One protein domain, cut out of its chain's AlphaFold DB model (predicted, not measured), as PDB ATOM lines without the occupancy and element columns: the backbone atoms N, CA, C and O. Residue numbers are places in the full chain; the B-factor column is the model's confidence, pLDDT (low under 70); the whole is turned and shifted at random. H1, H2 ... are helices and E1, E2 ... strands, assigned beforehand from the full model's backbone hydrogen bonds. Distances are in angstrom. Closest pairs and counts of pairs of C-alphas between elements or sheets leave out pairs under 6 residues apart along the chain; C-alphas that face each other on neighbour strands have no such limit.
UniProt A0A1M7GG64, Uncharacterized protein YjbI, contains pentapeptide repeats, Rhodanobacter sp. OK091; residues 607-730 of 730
ATOM      1  N   THR A 607      -5.757 -54.732 106.668       95.69
ATOM      2  CA  THR A 607      -6.776 -55.673 107.151       95.69
ATOM      3  C   THR A 607      -6.458 -56.259 108.524       95.69
ATOM      4  O   THR A 607      -7.204 -57.119 108.987       95.69
ATOM      5  N   ILE A 608      -5.397 -55.803 109.200       97.56
ATOM      6  CA  ILE A 608      -5.058 -56.249 110.562       97.56
ATOM      7  C   ILE A 608      -6.200 -55.954 111.545       97.56
ATOM      8  O   ILE A 608      -6.996 -55.025 111.354       97.56
ATOM      9  N   GLN A 609      -6.282 -56.729 112.628       95.69
ATOM     10  CA  GLN A 609      -7.349 -56.574 113.611       95.69
ATOM     11  C   GLN A 609      -7.321 -55.176 114.238       95.69
ATOM     12  O   GLN A 609      -6.298 -54.706 114.729       95.69
ATOM     13  N   GLY A 610      -8.468 -54.496 114.203       94.19
ATOM     14  CA  GLY A 610      -8.617 -53.142 114.741       94.19
ATOM     15  C   GLY A 610      -7.873 -52.049 113.966       94.19
ATOM     16  O   GLY A 610      -7.958 -50.896 114.374       94.19
ATOM     17  N   ARG A 611      -7.172 -52.380 112.867       96.44
ATOM     18  CA  ARG A 611      -6.366 -51.437 112.066       96.44
ATOM     19  C   ARG A 611      -5.440 -50.570 112.927       96.44
ATOM     20  O   ARG A 611      -5.316 -49.366 112.694       96.44
ATOM     21  N   ASN A 612      -4.828 -51.166 113.949       95.38
ATOM     22  CA  ASN A 612      -3.986 -50.460 114.911       95.38
ATOM     23  C   ASN A 612      -2.622 -51.147 115.064       95.38
ATOM     24  O   ASN A 612      -2.555 -52.338 115.352       95.38
ATOM     25  N   LEU A 613      -1.544 -50.376 114.913       96.62
ATOM     26  CA  LEU A 613      -0.152 -50.811 115.082       96.62
ATOM     27  C   LEU A 613       0.398 -50.451 116.469       96.62
ATOM     28  O   LEU A 613       1.503 -49.918 116.597       96.62
ATOM     29  N   ALA A 614      -0.387 -50.704 117.516       97.06
ATOM     30  CA  ALA A 614      -0.062 -50.291 118.875       97.06
ATOM     31  C   ALA A 614       1.288 -50.865 119.347       97.06
ATOM     32  O   ALA A 614       1.429 -52.079 119.476       97.06
ATOM     33  N   GLY A 615       2.272 -49.995 119.604       97.06
ATOM     34  CA  GLY A 615       3.606 -50.390 120.086       97.06
ATOM     35  C   GLY A 615       4.456 -51.217 119.110       97.06
ATOM     36  O   GLY A 615       5.437 -51.816 119.537       97.06
ATOM     37  N   VAL A 616       4.091 -51.282 117.823       98.50
ATOM     38  CA  VAL A 616       4.836 -52.062 116.818       98.50
ATOM     39  C   VAL A 616       6.152 -51.383 116.447       98.50
ATOM     40  O   VAL A 616       6.174 -50.181 116.177       98.50
ATOM     41  N   THR A 617       7.227 -52.159 116.338       98.50
ATOM     42  CA  THR A 617       8.541 -51.665 115.906       98.50
ATOM     43  C   THR A 617       8.879 -52.161 114.506       98.50
ATOM     44  O   THR A 617       9.058 -53.350 114.294       98.50
ATOM     45  N   PHE A 618       9.045 -51.243 113.564       98.56
ATOM     46  CA  PHE A 618       9.567 -51.425 112.207       98.56
ATOM     47  C   PHE A 618      10.966 -50.809 112.035       98.56
ATOM     48  O   PHE A 618      11.379 -50.517 110.912       98.56
ATOM     49  N   SER A 619      11.696 -50.558 113.126       97.94
ATOM     50  CA  SER A 619      13.002 -49.894 113.065       97.94
ATOM     51  C   SER A 619      13.938 -50.616 112.097       97.94
ATOM     52  O   SER A 619      14.103 -51.831 112.182       97.94
ATOM     53  N   THR A 620      14.559 -49.898 111.162       96.69
ATOM     54  CA  THR A 620      15.437 -50.457 110.114       96.69
ATOM     55  C   THR A 620      14.783 -51.517 109.211       96.69
ATOM     56  O   THR A 620      15.496 -52.256 108.545       96.69
ATOM     57  N   ALA A 621      13.451 -51.631 109.167       97.69
ATOM     58  CA  ALA A 621      12.759 -52.584 108.295       97.69
ATOM     59  C   ALA A 621      12.712 -52.115 106.829       97.69
ATOM     60  O   ALA A 621      12.693 -50.916 106.536       97.69
ATOM     61  N   PHE A 622      12.621 -53.071 105.902       96.75
ATOM     62  CA  PHE A 622      12.375 -52.818 104.484       96.75
ATOM     63  C   PHE A 622      10.880 -52.931 104.182       96.75
ATOM     64  O   PHE A 622      10.334 -54.028 104.120       96.75
ATOM     65  N   LEU A 623      10.215 -51.794 103.994       96.94
ATOM     66  CA  LEU A 623       8.761 -51.663 103.843       96.94
ATOM     67  C   LEU A 623       8.373 -51.135 102.455       96.94
ATOM     68  O   LEU A 623       7.360 -50.452 102.288       96.94
ATOM     69  N   VAL A 624       9.193 -51.425 101.445       95.69
ATOM     70  CA  VAL A 624       8.965 -50.930 100.087       95.69
ATOM     71  C   VAL A 624       7.638 -51.447  99.548       95.69
ATOM     72  O   VAL A 624       7.386 -52.650  99.543       95.69
ATOM     73  N   GLY A 625       6.777 -50.526  99.111       94.50
ATOM     74  CA  GLY A 625       5.443 -50.853  98.600       94.50
ATOM     75  C   GLY A 625       4.456 -51.405  99.639       94.50
ATOM     76  O   GLY A 625       3.385 -51.864  99.249       94.50
ATOM     77  N   ALA A 626       4.780 -51.390 100.938       97.19
ATOM     78  CA  ALA A 626       3.877 -51.877 101.981       97.19
ATOM     79  C   ALA A 626       2.615 -51.001 102.103       97.19
ATOM     80  O   ALA A 626       2.666 -49.778 101.943       97.19
ATOM     81  N   VAL A 627       1.472 -51.614 102.417       97.75
ATOM     82  CA  VAL A 627       0.169 -50.934 102.464       97.75
ATOM     83  C   VAL A 627      -0.278 -50.731 103.910       97.75
ATOM     84  O   VAL A 627      -0.601 -51.680 104.613       97.75
ATOM     85  N   PHE A 628      -0.368 -49.472 104.333       97.62
ATOM     86  CA  PHE A 628      -0.837 -49.020 105.648       97.62
ATOM     87  C   PHE A 628      -2.148 -48.220 105.562       97.62
ATOM     88  O   PHE A 628      -2.504 -47.482 106.482       97.62
ATOM     89  N   ALA A 629      -2.879 -48.336 104.451       96.56
ATOM     90  CA  ALA A 629      -4.075 -47.539 104.221       96.56
ATOM     91  C   ALA A 629      -5.124 -47.756 105.327       96.56
ATOM     92  O   ALA A 629      -5.479 -48.892 105.642       96.56
ATOM     93  N   ASN A 630      -5.687 -46.670 105.865       95.38
ATOM     94  CA  ASN A 630      -6.641 -46.673 106.988       95.38
ATOM     95  C   ASN A 630      -6.114 -47.241 108.321       95.38
ATOM     96  O   ASN A 630      -6.920 -47.589 109.189       95.38
ATOM     97  N   VAL A 631      -4.798 -47.373 108.495       96.56
ATOM     98  CA  VAL A 631      -4.204 -47.836 109.755       96.56
ATOM     99  C   VAL A 631      -3.962 -46.662 110.701       96.56
ATOM    100  O   VAL A 631      -3.600 -45.562 110.289       96.56
ATOM    101  N   SER A 632      -4.145 -46.904 111.993       95.50
ATOM    102  CA  SER A 632      -3.816 -45.970 113.066       95.50
ATOM    103  C   SER A 632      -2.639 -46.481 113.896       95.50
ATOM    104  O   SER A 632      -2.419 -47.684 114.032       95.50
ATOM    105  N   THR A 633      -1.863 -45.559 114.454       95.38
ATOM    106  CA  THR A 633      -0.838 -45.861 115.456       95.38
ATOM    107  C   THR A 633      -1.308 -45.398 116.823       95.38
ATOM    108  O   THR A 633      -1.755 -44.258 116.963       95.38
ATOM    109  N   SER A 634      -1.139 -46.234 117.842       94.00
ATOM    110  CA  SER A 634      -1.322 -45.844 119.239       94.00
ATOM    111  C   SER A 634      -0.166 -46.338 120.099       94.00
ATOM    112  O   SER A 634       0.653 -47.159 119.680       94.00
ATOM    113  N   ARG A 635      -0.102 -45.864 121.342       94.88
ATOM    114  CA  ARG A 635       0.826 -46.433 122.318       94.88
ATOM    115  C   ARG A 635       0.321 -47.776 122.814       94.88
ATOM    116  O   ARG A 635      -0.882 -47.965 122.980       94.88
ATOM    117  N   SER A 636       1.254 -48.656 123.135       95.62
ATOM    118  CA  SER A 636       1.017 -49.826 123.973       95.62
ATOM    119  C   SER A 636       2.058 -49.821 125.084       95.62
ATOM    120  O   SER A 636       3.248 -49.664 124.827       95.62
ATOM    121  N   ARG A 637       1.611 -49.868 126.344       93.19
ATOM    122  CA  ARG A 637       2.487 -49.794 127.533       93.19
ATOM    123  C   ARG A 637       3.525 -48.652 127.477       93.19
ATOM    124  O   ARG A 637       4.658 -48.802 127.915       93.19
ATOM    125  N   GLY A 638       3.128 -47.501 126.926       91.69
ATOM    126  CA  GLY A 638       3.983 -46.319 126.754       91.69
ATOM    127  C   GLY A 638       4.899 -46.341 125.522       91.69
ATOM    128  O   GLY A 638       5.398 -45.282 125.136       91.69
ATOM    129  N   VAL A 639       5.059 -47.496 124.870       95.12
ATOM    130  CA  VAL A 639       5.838 -47.684 123.639       95.12
ATOM    131  C   VAL A 639       5.046 -47.156 122.444       95.12
ATOM    132  O   VAL A 639       3.861 -47.452 122.290       95.12
ATOM    133  N   ARG A 640       5.698 -46.338 121.617       96.62
ATOM    134  CA  ARG A 640       5.146 -45.763 120.382       96.62
ATOM    135  C   ARG A 640       5.419 -46.693 119.204       96.62
ATOM    136  O   ARG A 640       6.403 -47.422 119.234       96.62
ATOM    137  N   THR A 641       4.604 -46.610 118.154       97.88
ATOM    138  CA  THR A 641       4.926 -47.263 116.880       97.88
ATOM    139  C   THR A 641       6.190 -46.638 116.285       97.88
ATOM    140  O   THR A 641       6.257 -45.415 116.136       97.88
ATOM    141  N   ASP A 642       7.180 -47.459 115.952       98.38
ATOM    142  CA  ASP A 642       8.513 -47.004 115.559       98.38
ATOM    143  C   ASP A 642       8.865 -47.410 114.125       98.38
ATOM    144  O   ASP A 642       9.008 -48.584 113.828       98.38
ATOM    145  N   PHE A 643       9.040 -46.437 113.240       98.38
ATOM    146  CA  PHE A 643       9.503 -46.587 111.857       98.38
ATOM    147  C   PHE A 643      10.925 -46.032 111.670       98.38
ATOM    148  O   PHE A 643      11.327 -45.700 110.552       98.38
ATOM    149  N   SER A 644      11.688 -45.870 112.753       98.06
ATOM    150  CA  SER A 644      13.006 -45.248 112.707       98.06
ATOM    151  C   SER A 644      13.936 -45.953 111.724       98.06
ATOM    152  O   SER A 644      14.087 -47.171 111.740       98.06
ATOM    153  N   SER A 645      14.569 -45.187 110.838       97.38
ATOM    154  CA  SER A 645      15.484 -45.708 109.810       97.38
ATOM    155  C   SER A 645      14.878 -46.767 108.870       97.38
ATOM    156  O   SER A 645      15.627 -47.474 108.199       97.38
ATOM    157  N   ALA A 646      13.550 -46.913 108.817       97.88
ATOM    158  CA  ALA A 646      12.890 -47.850 107.914       97.88
ATOM    159  C   ALA A 646      12.879 -47.324 106.471       97.88
ATOM    160  O   ALA A 646      12.743 -46.117 106.239       97.88
ATOM    161  N   CYS A 647      12.955 -48.230 105.495       97.25
ATOM    162  CA  CYS A 647      12.783 -47.895 104.085       97.25
ATOM    163  C   CYS A 647      11.298 -47.946 103.715       97.25
ATOM    164  O   CYS A 647      10.731 -49.023 103.562       97.25
ATOM    165  N   LEU A 648      10.673 -46.776 103.575       97.19
ATOM    166  CA  LEU A 648       9.238 -46.592 103.324       97.19
ATOM    167  C   LEU A 648       8.941 -46.210 101.865       97.19
ATOM    168  O   LEU A 648       7.881 -45.659 101.564       97.19
ATOM    169  N   ALA A 649       9.878 -46.454 100.948       96.19
ATOM    170  CA  ALA A 649       9.729 -46.065  99.552       96.19
ATOM    171  C   ALA A 649       8.492 -46.732  98.918       96.19
ATOM    172  O   ALA A 649       8.336 -47.950  98.943       96.19
ATOM    173  N   GLY A 650       7.579 -45.924  98.377       96.31
ATOM    174  CA  GLY A 650       6.341 -46.412  97.763       96.31
ATOM    175  C   GLY A 650       5.312 -46.994  98.727       96.31
ATOM    176  O   GLY A 650       4.314 -47.539  98.263       96.31
ATOM    177  N   ALA A 651       5.512 -46.871 100.043       97.38
ATOM    178  CA  ALA A 651       4.510 -47.280 101.020       97.38
ATOM    179  C   ALA A 651       3.216 -46.450 100.882       97.38
ATOM    180  O   ALA A 651       3.247 -45.262 100.539       97.38
ATOM    181  N   ASP A 652       2.072 -47.078 101.151       97.69
ATOM    182  CA  ASP A 652       0.747 -46.463 101.045       97.69
ATOM    183  C   ASP A 652       0.161 -46.149 102.426       97.69
ATOM    184  O   ASP A 652      -0.381 -47.026 103.092       97.69
ATOM    185  N   PHE A 653       0.232 -44.887 102.846       97.19
ATOM    186  CA  PHE A 653      -0.362 -44.364 104.079       97.19
ATOM    187  C   PHE A 653      -1.673 -43.597 103.832       97.19
ATOM    188  O   PHE A 653      -2.053 -42.750 104.644       97.19
ATOM    189  N   SER A 654      -2.379 -43.861 102.726       95.81
ATOM    190  CA  SER A 654      -3.641 -43.173 102.418       95.81
ATOM    191  C   SER A 654      -4.652 -43.360 103.555       95.81
ATOM    192  O   SER A 654      -4.961 -44.490 103.946       95.81
ATOM    193  N   GLN A 655      -5.185 -42.260 104.089       94.75
ATOM    194  CA  GLN A 655      -6.111 -42.251 105.230       94.75
ATOM    195  C   GLN A 655      -5.544 -42.878 106.521       94.75
ATOM    196  O   GLN A 655      -6.305 -43.235 107.422       94.75
ATOM    197  N   ALA A 656      -4.223 -43.043 106.631       96.69
ATOM    198  CA  ALA A 656      -3.582 -43.502 107.858       96.69
ATOM    199  C   ALA A 656      -3.426 -42.360 108.875       96.69
ATOM    200  O   ALA A 656      -3.331 -41.188 108.508       96.69
ATOM    201  N   SER A 657      -3.335 -42.715 110.157       96.06
ATOM    202  CA  SER A 657      -3.037 -41.792 111.256       96.06
ATOM    203  C   SER A 657      -1.777 -42.232 111.996       96.06
ATOM    204  O   SER A 657      -1.806 -43.175 112.787       96.06
ATOM    205  N   LEU A 658      -0.690 -41.494 111.781       95.69
ATOM    206  CA  LEU A 658       0.630 -41.653 112.397       95.69
ATOM    207  C   LEU A 658       0.872 -40.628 113.518       95.69
ATOM    208  O   LEU A 658       2.021 -40.280 113.801       95.69
ATOM    209  N   ALA A 659      -0.201 -40.117 114.139       88.50
ATOM    210  CA  ALA A 659      -0.185 -38.980 115.066       88.50
ATOM    211  C   ALA A 659       0.775 -39.123 116.256       88.50
ATOM    212  O   ALA A 659       1.104 -38.121 116.878       88.50
ATOM    213  N   ASP A 660       1.262 -40.336 116.528       89.56
ATOM    214  CA  ASP A 660       2.185 -40.636 117.615       89.56
ATOM    215  C   ASP A 660       3.325 -41.582 117.195       89.56
ATOM    216  O   ASP A 660       3.981 -42.190 118.038       89.56
ATOM    217  N   ALA A 661       3.606 -41.695 115.895       97.00
ATOM    218  CA  ALA A 661       4.655 -42.561 115.357       97.00
ATOM    219  C   ALA A 661       6.051 -41.912 115.405       97.00
ATOM    220  O   ALA A 661       6.181 -40.687 115.331       97.00
ATOM    221  N   ILE A 662       7.099 -42.732 115.500       98.19
ATOM    222  CA  ILE A 662       8.498 -42.301 115.372       98.19
ATOM    223  C   ILE A 662       8.949 -42.563 113.935       98.19
ATOM    224  O   ILE A 662       9.001 -43.707 113.515       98.19
ATOM    225  N   LEU A 663       9.289 -41.521 113.178       97.56
ATOM    226  CA  LEU A 663       9.797 -41.613 111.802       97.56
ATOM    227  C   LEU A 663      11.263 -41.175 111.695       97.56
ATOM    228  O   LEU A 663      11.743 -40.960 110.589       97.56
ATOM    229  N   SER A 664      11.990 -41.022 112.808       97.38
ATOM    230  CA  SER A 664      13.385 -40.555 112.816       97.38
ATOM    231  C   SER A 664      14.250 -41.324 111.817       97.38
ATOM    232  O   SER A 664      14.374 -42.539 111.912       97.38
ATOM    233  N   ASN A 665      14.889 -40.624 110.879       97.12
ATOM    234  CA  ASN A 665      15.682 -41.213 109.796       97.12
ATOM    235  C   ASN A 665      14.930 -42.136 108.811       97.12
ATOM    236  O   ASN A 665      15.585 -42.775 107.990       97.12
ATOM    237  N   ALA A 666      13.597 -42.217 108.855       97.31
ATOM    238  CA  ALA A 666      12.824 -42.999 107.894       97.31
ATOM    239  C   ALA A 666      13.016 -42.461 106.466       97.31
ATOM    240  O   ALA A 666      13.146 -41.255 106.249       97.31
ATOM    241  N   GLN A 667      13.039 -43.365 105.491       96.56
ATOM    242  CA  GLN A 667      13.398 -43.066 104.106       96.56
ATOM    243  C   GLN A 667      12.146 -43.130 103.231       96.56
ATOM    244  O   GLN A 667      11.724 -44.208 102.810       96.56
ATOM    245  N   LEU A 668      11.535 -41.971 102.982       95.69
ATOM    246  CA  LEU A 668      10.362 -41.829 102.121       95.69
ATOM    247  C   LEU A 668      10.785 -41.308 100.740       95.69
ATOM    248  O   LEU A 668      11.742 -40.548 100.614       95.69
ATOM    249  N   SER A 669      10.041 -41.680  99.699       95.44
ATOM    250  CA  SER A 669      10.285 -41.213  98.326       95.44
ATOM    251  C   SER A 669       9.175 -40.316  97.787       95.44
ATOM    252  O   SER A 669       7.999 -40.663  97.910       95.44
ATOM    253  N   SER A 670       9.549 -39.209  97.142       93.88
ATOM    254  CA  SER A 670       8.640 -38.270  96.466       93.88
ATOM    255  C   SER A 670       8.346 -38.635  95.001       93.88
ATOM    256  O   SER A 670       7.441 -38.060  94.396       93.88
ATOM    257  N   ALA A 671       9.074 -39.602  94.439       94.69
ATOM    258  CA  ALA A 671       8.934 -40.098  93.071       94.69
ATOM    259  C   ALA A 671       9.099 -41.626  93.033       94.69
ATOM    260  O   ALA A 671       9.470 -42.236  94.034       94.69
ATOM    261  N   GLY A 672       8.814 -42.243  91.886       94.56
ATOM    262  CA  GLY A 672       9.122 -43.655  91.672       94.56
ATOM    263  C   GLY A 672      10.623 -43.908  91.504       94.56
ATOM    264  O   GLY A 672      11.383 -43.005  91.143       94.56
ATOM    265  N   GLY A 673      11.055 -45.137  91.762       95.31
ATOM    266  CA  GLY A 673      12.454 -45.537  91.686       95.31
ATOM    267  C   GLY A 673      12.657 -47.045  91.792       95.31
ATOM    268  O   GLY A 673      11.719 -47.833  91.665       95.31
ATOM    269  N   LYS A 674      13.916 -47.440  91.987       94.88
ATOM    270  CA  LYS A 674      14.350 -48.836  92.079       94.88
ATOM    271  C   LYS A 674      15.301 -49.007  93.259       94.88
ATOM    272  O   LYS A 674      16.175 -48.163  93.445       94.88
ATOM    273  N   ILE A 675      15.151 -50.090  94.018       94.38
ATOM    274  CA  ILE A 675      16.104 -50.499  95.064       94.38
ATOM    275  C   ILE A 675      16.584 -51.907  94.764       94.38
ATOM    276  O   ILE A 675      15.778 -52.811  94.544       94.38
ATOM    277  N   LYS A 676      17.898 -52.109  94.800       93.31
ATOM    278  CA  LYS A 676      18.500 -53.432  94.667       93.31
ATOM    279  C   LYS A 676      18.643 -54.085  96.040       93.31
ATOM    280  O   LYS A 676      19.381 -53.599  96.889       93.31
ATOM    281  N   VAL A 677      17.968 -55.200  96.263       90.31
ATOM    282  CA  VAL A 677      18.042 -55.992  97.492       90.31
ATOM    283  C   VAL A 677      19.091 -57.083  97.298       90.31
ATOM    284  O   VAL A 677      18.960 -57.927  96.417       90.31
ATOM    285  N   ILE A 678      20.174 -57.038  98.071       86.94
ATOM    286  CA  ILE A 678      21.328 -57.932  97.957       86.94
ATOM    287  C   ILE A 678      21.322 -58.894  99.136       86.94
ATOM    288  O   ILE A 678      21.490 -58.470 100.278       86.94
ATOM    289  N   ASN A 679      21.206 -60.184  98.830       81.81
ATOM    290  CA  ASN A 679      21.426 -61.256  99.785       81.81
ATOM    291  C   ASN A 679      22.934 -61.447  99.951       81.81
ATOM    292  O   ASN A 679      23.597 -62.020  99.080       81.81
ATOM    293  N   VAL A 680      23.487 -60.958 101.055       79.88
ATOM    294  CA  VAL A 680      24.935 -60.962 101.288       79.88
ATOM    295  C   VAL A 680      25.459 -62.395 101.440       79.88
ATOM    296  O   VAL A 680      26.585 -62.682 101.043       79.88
ATOM    297  N   VAL A 681      24.625 -63.314 101.940       74.50
ATOM    298  CA  VAL A 681      24.983 -64.724 102.165       74.50
ATOM    299  C   VAL A 681      24.982 -65.539 100.868       74.50
ATOM    300  O   VAL A 681      25.887 -66.335 100.637       74.50
ATOM    301  N   LYS A 682      23.969 -65.365 100.015       71.75
ATOM    302  CA  LYS A 682      23.815 -66.113  98.754       71.75
ATOM    303  C   LYS A 682      24.521 -65.450  97.568       71.75
ATOM    304  O   LYS A 682      24.635 -66.074  96.518       71.75
ATOM    305  N   GLY A 683      24.938 -64.189  97.700       78.44
ATOM    306  CA  GLY A 683      25.490 -63.398  96.595       78.44
ATOM    307  C   GLY A 683      24.470 -63.085  95.494       78.44
ATOM    308  O   GLY A 683      24.855 -62.730  94.382       78.44
ATOM    309  N   THR A 684      23.174 -63.235  95.777       83.38
ATOM    310  CA  THR A 684      22.077 -62.969  94.837       83.38
ATOM    311  C   THR A 684      21.530 -61.560  95.041       83.38
ATOM    312  O   THR A 684      21.596 -61.021  96.145       83.38
ATOM    313  N   SER A 685      20.946 -60.967  93.999       88.00
ATOM    314  CA  SER A 685      20.262 -59.679  94.122       88.00
ATOM    315  C   SER A 685      18.954 -59.637  93.353       88.00
ATOM    316  O   SER A 685      18.893 -60.142  92.234       88.00
ATOM    317  N   GLU A 686      17.972 -58.958  93.922       88.38
ATOM    318  CA  GLU A 686      16.658 -58.702  93.340       88.38
ATOM    319  C   GLU A 686      16.424 -57.189  93.228       88.38
ATOM    320  O   GLU A 686      16.965 -56.418  94.020       88.38
ATOM    321  N   GLU A 687      15.666 -56.738  92.229       91.25
ATOM    322  CA  GLU A 687      15.348 -55.319  92.033       91.25
ATOM    323  C   GLU A 687      13.871 -55.060  92.341       91.25
ATOM    324  O   GLU A 687      12.990 -55.637  91.709       91.25
ATOM    325  N   PHE A 688      13.604 -54.154  93.283       91.38
ATOM    326  CA  PHE A 688      12.259 -53.725  93.655       91.38
ATOM    327  C   PHE A 688      11.960 -52.368  93.026       91.38
ATOM    328  O   PHE A 688      12.633 -51.378  93.323       91.38
ATOM    329  N   VAL A 689      10.940 -52.320  92.169       93.06
ATOM    330  CA  VAL A 689      10.401 -51.072  91.613       93.06
ATOM    331  C   VAL A 689       9.365 -50.517  92.584       93.06
ATOM    332  O   VAL A 689       8.488 -51.248  93.038       93.06
ATOM    333  N   TYR A 690       9.454 -49.226  92.893       94.69
ATOM    334  CA  TYR A 690       8.514 -48.553  93.783       94.69
ATOM    335  C   TYR A 690       8.005 -47.251  93.169       94.69
ATOM    336  O   TYR A 690       8.697 -46.604  92.386       94.69
ATOM    337  N   GLU A 691       6.794 -46.857  93.551       95.06
ATOM    338  CA  GLU A 691       6.188 -45.571  93.195       95.06
ATOM    339  C   GLU A 691       6.447 -44.512  94.274       95.06
ATOM    340  O   GLU A 691       7.011 -44.801  95.328       95.06
ATOM    341  N   LYS A 692       5.999 -43.271  94.060       95.31
ATOM    342  CA  LYS A 692       6.031 -42.273  95.140       95.31
ATOM    343  C   LYS A 692       5.286 -42.785  96.383       95.31
ATOM    344  O   LYS A 692       4.227 -43.406  96.278       95.31
ATOM    345  N   THR A 693       5.814 -42.468  97.558       96.69
ATOM    346  CA  THR A 693       5.173 -42.790  98.843       96.69
ATOM    347  C   THR A 693       3.861 -42.019  98.936       96.69
ATOM    348  O   THR A 693       3.840 -40.809  98.692       96.69
ATOM    349  N   LYS A 694       2.753 -42.696  99.247       95.69
ATOM    350  CA  LYS A 694       1.441 -42.044  99.354       95.69
ATOM    351  C   LYS A 694       1.200 -41.665 100.804       95.69
ATOM    352  O   LYS A 694       1.148 -42.536 101.665       95.69
ATOM    353  N   MET A 695       1.063 -40.375 101.072       91.75
ATOM    354  CA  MET A 695       0.812 -39.848 102.407       91.75
ATOM    355  C   MET A 695      -0.053 -38.591 102.290       91.75
ATOM    356  O   MET A 695       0.241 -37.720 101.469       91.75
ATOM    357  N   ASP A 696      -1.118 -38.511 103.087       87.44
ATOM    358  CA  ASP A 696      -2.011 -37.354 103.115       87.44
ATOM    359  C   ASP A 696      -1.410 -36.245 103.991       87.44
ATOM    360  O   ASP A 696      -0.633 -36.503 104.914       87.44
ATOM    361  N   ALA A 697      -1.807 -34.991 103.757       80.56
ATOM    362  CA  ALA A 697      -1.291 -33.841 104.512       80.56
ATOM    363  C   ALA A 697      -1.505 -33.954 106.037       80.56
ATOM    364  O   ALA A 697      -0.741 -33.385 106.811       80.56
ATOM    365  N   ASN A 698      -2.518 -34.718 106.463       86.44
ATOM    366  CA  ASN A 698      -2.899 -34.899 107.866       86.44
ATOM    367  C   ASN A 698      -2.486 -36.271 108.433       86.44
ATOM    368  O   ASN A 698      -2.940 -36.638 109.515       86.44
ATOM    369  N   THR A 699      -1.665 -37.052 107.718       93.81
ATOM    370  CA  THR A 699      -1.246 -38.384 108.184       93.81
ATOM    371  C   THR A 699      -0.417 -38.305 109.470       93.81
ATOM    372  O   THR A 699      -0.563 -39.151 110.347       93.81
ATOM    373  N   THR A 700       0.443 -37.294 109.618       95.31
ATOM    374  CA  THR A 700       1.244 -37.063 110.838       95.31
ATOM    375  C   THR A 700       0.568 -36.061 111.777       95.31
ATOM    376  O   THR A 700      -0.194 -35.212 111.324       95.31
ATOM    377  N   GLY A 701       0.872 -36.114 113.075       92.38
ATOM    378  CA  GLY A 701       0.242 -35.286 114.107       92.38
ATOM    379  C   GLY A 701       1.243 -34.609 115.042       92.38
ATOM    380  O   GLY A 701       2.452 -34.750 114.899       92.38
ATOM    381  N   ALA A 702       0.736 -33.865 116.027       91.81
ATOM    382  CA  ALA A 702       1.550 -33.004 116.891       91.81
ATOM    383  C   ALA A 702       2.614 -33.741 117.729       91.81
ATOM    384  O   ALA A 702       3.578 -33.109 118.157       91.81
ATOM    385  N   THR A 703       2.461 -35.047 117.971       93.25
ATOM    386  CA  THR A 703       3.439 -35.842 118.728       93.25
ATOM    387  C   THR A 703       4.278 -36.763 117.846       93.25
ATOM    388  O   THR A 703       5.157 -37.449 118.366       93.25
ATOM    389  N   THR A 704       4.086 -36.763 116.522       96.19
ATOM    390  CA  THR A 704       4.932 -37.499 115.573       96.19
ATOM    391  C   THR A 704       6.377 -36.997 115.647       96.19
ATOM    392  O   THR A 704       6.623 -35.802 115.785       96.19
ATOM    393  N   THR A 705       7.350 -37.908 115.578       97.44
ATOM    394  CA  THR A 705       8.762 -37.537 115.387       97.44
ATOM    395  C   THR A 705       9.091 -37.676 113.907       97.44
ATOM    396  O   THR A 705       8.990 -38.777 113.383       97.44
ATOM    397  N   CYS A 706       9.448 -36.588 113.233       96.38
ATOM    398  CA  CYS A 706       9.674 -36.540 111.791       96.38
ATOM    399  C   CYS A 706      11.030 -37.140 111.373       96.38
ATOM    400  O   CYS A 706      11.904 -37.340 112.222       96.38
ATOM    401  N   PRO A 707      11.253 -37.411 110.072       96.69
ATOM    402  CA  PRO A 707      12.512 -37.987 109.587       96.69
ATOM    403  C   PRO A 707      13.783 -37.177 109.868       96.69
ATOM    404  O   PRO A 707      14.867 -37.759 109.956       96.69
ATOM    405  N   ASP A 708      13.668 -35.862 110.058       94.94
ATOM    406  CA  ASP A 708      14.751 -34.970 110.494       94.94
ATOM    407  C   ASP A 708      15.015 -35.011 112.016       94.94
ATOM    408  O   ASP A 708      16.010 -34.455 112.476       94.94
ATOM    409  N   GLY A 709      14.160 -35.693 112.787       93.31
ATOM    410  CA  GLY A 709      14.223 -35.819 114.244       93.31
ATOM    411  C   GLY A 709      13.371 -34.805 115.016       93.31
ATOM    412  O   GLY A 709      13.256 -34.928 116.235       93.31
ATOM    413  N   ASN A 710      12.748 -33.832 114.345       94.81
ATOM    414  CA  ASN A 710      11.905 -32.831 115.001       94.81
ATOM    415  C   ASN A 710      10.539 -33.412 115.406       94.81
ATOM    416  O   ASN A 710      10.015 -34.315 114.756       94.81
ATOM    417  N   LEU A 711       9.943 -32.888 116.481       94.44
ATOM    418  CA  LEU A 711       8.589 -33.249 116.921       94.44
ATOM    419  C   LEU A 711       7.542 -32.337 116.268       94.44
ATOM    420  O   LEU A 711       7.712 -31.118 116.258       94.44
ATOM    421  N   GLY A 712       6.447 -32.918 115.781       92.94
ATOM    422  CA  GLY A 712       5.304 -32.187 115.236       92.94
ATOM    423  C   GLY A 712       4.682 -32.857 114.012       92.94
ATOM    424  O   GLY A 712       5.132 -33.904 113.554       92.94
ATOM    425  N   ALA A 713       3.645 -32.219 113.460       93.69
ATOM    426  CA  ALA A 713       3.100 -32.615 112.166       93.69
ATOM    427  C   ALA A 713       4.142 -32.313 111.074       93.69
ATOM    428  O   ALA A 713       4.553 -31.162 110.907       93.69
ATOM    429  N   CYS A 714       4.591 -33.345 110.364       93.38
ATOM    430  CA  CYS A 714       5.714 -33.254 109.445       93.38
ATOM    431  C   CYS A 714       5.332 -32.485 108.185       93.38
ATOM    432  O   CYS A 714       4.374 -32.824 107.489       93.38
ATOM    433  N   ARG A 715       6.124 -31.468 107.852       91.31
ATOM    434  CA  ARG A 715       6.004 -30.767 106.574       91.31
ATOM    435  C   ARG A 715       6.574 -31.614 105.434       91.31
ATOM    436  O   ARG A 715       7.411 -32.489 105.647       91.31
ATOM    437  N   ILE A 716       6.171 -31.303 104.203       87.38
ATOM    438  CA  ILE A 716       6.629 -31.995 102.987       87.38
ATOM    439  C   ILE A 716       8.166 -32.025 102.884       87.38
ATOM    440  O   ILE A 716       8.727 -33.064 102.552       87.38
ATOM    441  N   ASP A 717       8.854 -30.926 103.210       88.12
ATOM    442  CA  ASP A 717      10.323 -30.842 103.210       88.12
ATOM    443  C   ASP A 717      10.981 -31.780 104.235       88.12
ATOM    444  O   ASP A 717      12.067 -32.300 103.989       88.12
ATOM    445  N   GLN A 718      10.307 -32.048 105.356       92.31
ATOM    446  CA  GLN A 718      10.801 -32.928 106.418       92.31
ATOM    447  C   GLN A 718      10.568 -34.408 106.104       92.31
ATOM    448  O   GLN A 718      11.368 -35.250 106.505       92.31
ATOM    449  N   LEU A 719       9.491 -34.735 105.381       90.25
ATOM    450  CA  LEU A 719       9.159 -36.114 105.011       90.25
ATOM    451  C   LEU A 719      10.205 -36.731 104.072       90.25
ATOM    452  O   LEU A 719      10.533 -37.905 104.211       90.25
ATOM    453  N   TYR A 720      10.764 -35.948 103.147       91.69
ATOM    454  CA  TYR A 720      11.677 -36.443 102.106       91.69
ATOM    455  C   TYR A 720      13.149 -36.064 102.343       91.69
ATOM    456  O   TYR A 720      13.955 -36.071 101.417       91.69
ATOM    457  N   VAL A 721      13.515 -35.720 103.584       92.38
ATOM    458  CA  VAL A 721      14.869 -35.245 103.937       92.38
ATOM    459  C   VAL A 721      15.934 -36.352 103.899       92.38
ATOM    460  O   VAL A 721      17.126 -36.067 103.776       92.38
ATOM    461  N   LYS A 722      15.530 -37.622 104.029       94.44
ATOM    462  CA  LYS A 722      16.439 -38.775 104.017       94.44
ATOM    463  C   LYS A 722      16.362 -39.492 102.672       94.44
ATOM    464  O   LYS A 722      15.261 -39.847 102.253       94.44
ATOM    465  N   PRO A 723      17.502 -39.736 102.002       92.38
ATOM    466  CA  PRO A 723      17.497 -40.405 100.714       92.38
ATOM    467  C   PRO A 723      17.092 -41.872 100.865       92.38
ATOM    468  O   PRO A 723      17.493 -42.552 101.812       92.38
ATOM    469  N   VAL A 724      16.335 -42.359  99.884       93.69
ATOM    470  CA  VAL A 724      16.084 -43.789  99.713       93.69
ATOM    471  C   VAL A 724      17.397 -44.469  99.305       93.69
ATOM    472  O   VAL A 724      18.094 -43.956  98.422       93.69
ATOM    473  N   PRO A 725      17.777 -45.591  99.935       92.56
ATOM    474  CA  PRO A 725      18.995 -46.301  99.588       92.56
ATOM    475  C   PRO A 725      18.870 -46.937  98.199       92.56
ATOM    476  O   PRO A 725      17.821 -47.456  97.833       92.56
ATOM    477  N   VAL A 726      19.966 -46.932  97.438       90.56
ATOM    478  CA  VAL A 726      20.048 -47.622  96.135       90.56
ATOM    479  C   VAL A 726      20.197 -49.137  96.289       90.56
ATOM    480  O   VAL A 726      19.775 -49.901  95.422       90.56
ATOM    481  N   GLU A 727      20.776 -49.567  97.412       91.62
ATOM    482  CA  GLU A 727      20.975 -50.966  97.765       91.62
ATOM    483  C   GLU A 727      20.492 -51.228  99.191       91.62
ATOM    484  O   GLU A 727      20.832 -50.488 100.115       91.62
ATOM    485  N   TRP A 728      19.753 -52.315  99.377       88.81
ATOM    486  CA  TRP A 728      19.434 -52.875 100.683       88.81
ATOM    487  C   TRP A 728      20.211 -54.172 100.863       88.81
ATOM    488  O   TRP A 728      20.100 -55.079 100.042       88.81
ATOM    489  N   ARG A 729      21.022 -54.268 101.914       85.19
ATOM    490  CA  ARG A 729      21.863 -55.442 102.176       85.19
ATOM    491  C   ARG A 729      21.278 -56.214 103.342       85.19
ATOM    492  O   ARG A 729      21.066 -55.619 104.398       85.19
ATOM    493  N   TYR A 730      21.046 -57.505 103.139       72.31
ATOM    494  CA  TYR A 730      20.523 -58.402 104.164       72.31
ATOM    495  C   TYR A 730      21.262 -59.738 104.187       72.31
ATOM    496  O   TYR A 730      21.741 -60.192 103.115       72.31
TER     497      TYR A 730
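AT A GLANCE: This is residues 607 to 730 of the 730 residues of the protein "Uncharacterized protein YjbI, contains pentapeptide repeats" of Rhodanobacter sp. OK091 (UniProt A0A1M7GG64). With little regular structure, the chain is wound mostly in stacked turns, residues 607 to 672 and 691 to 715, with a small three-stranded sheet at one end of the longest axis. Short H1 lies at one end of the stack. The 124 printed residues hold E1, E2, H1 and E3 in that order; only 21 are in named elements, mostly strand. The sheet, E2 E1 E3, is mixed. The whole is compact, radius of gyration of the C-alphas 14.2 A, spanning 42 by 30 by 25 A.

HOW THE PARTS SIT: E1, residues 673 to 679, and E2, residues 684 to 690, form an antiparallel hairpin at 156 degrees, with N 677 and O 686 2.7 A apart. E3, residues 727 to 729, is parallel to E1 at 25 degrees, with N 728 and O 676 2.8 A apart. H1, residues 716 to 719, is not on the sheet and is too short for an O i to N i+4 pair; its one O i to N i+3 pair is within hydrogen-bond range. Residues 652 to 653 pair parallel with 694 to 695.

IN THESE COORDINATES: E1 begins at C-alpha 673 (12.454, -45.537, 91.686); E1 and E2 each span 19.8 A. E3 ends at C-alpha 729 (21.863, -55.442, 102.176).

THE WHOLE: The farthest C-alphas, of Lys 682 and Ala 702, are 43.8 A apart. The printed part has no cut. The link E2 to H1 is long, 25 residues. No printed residue is under pLDDT 70.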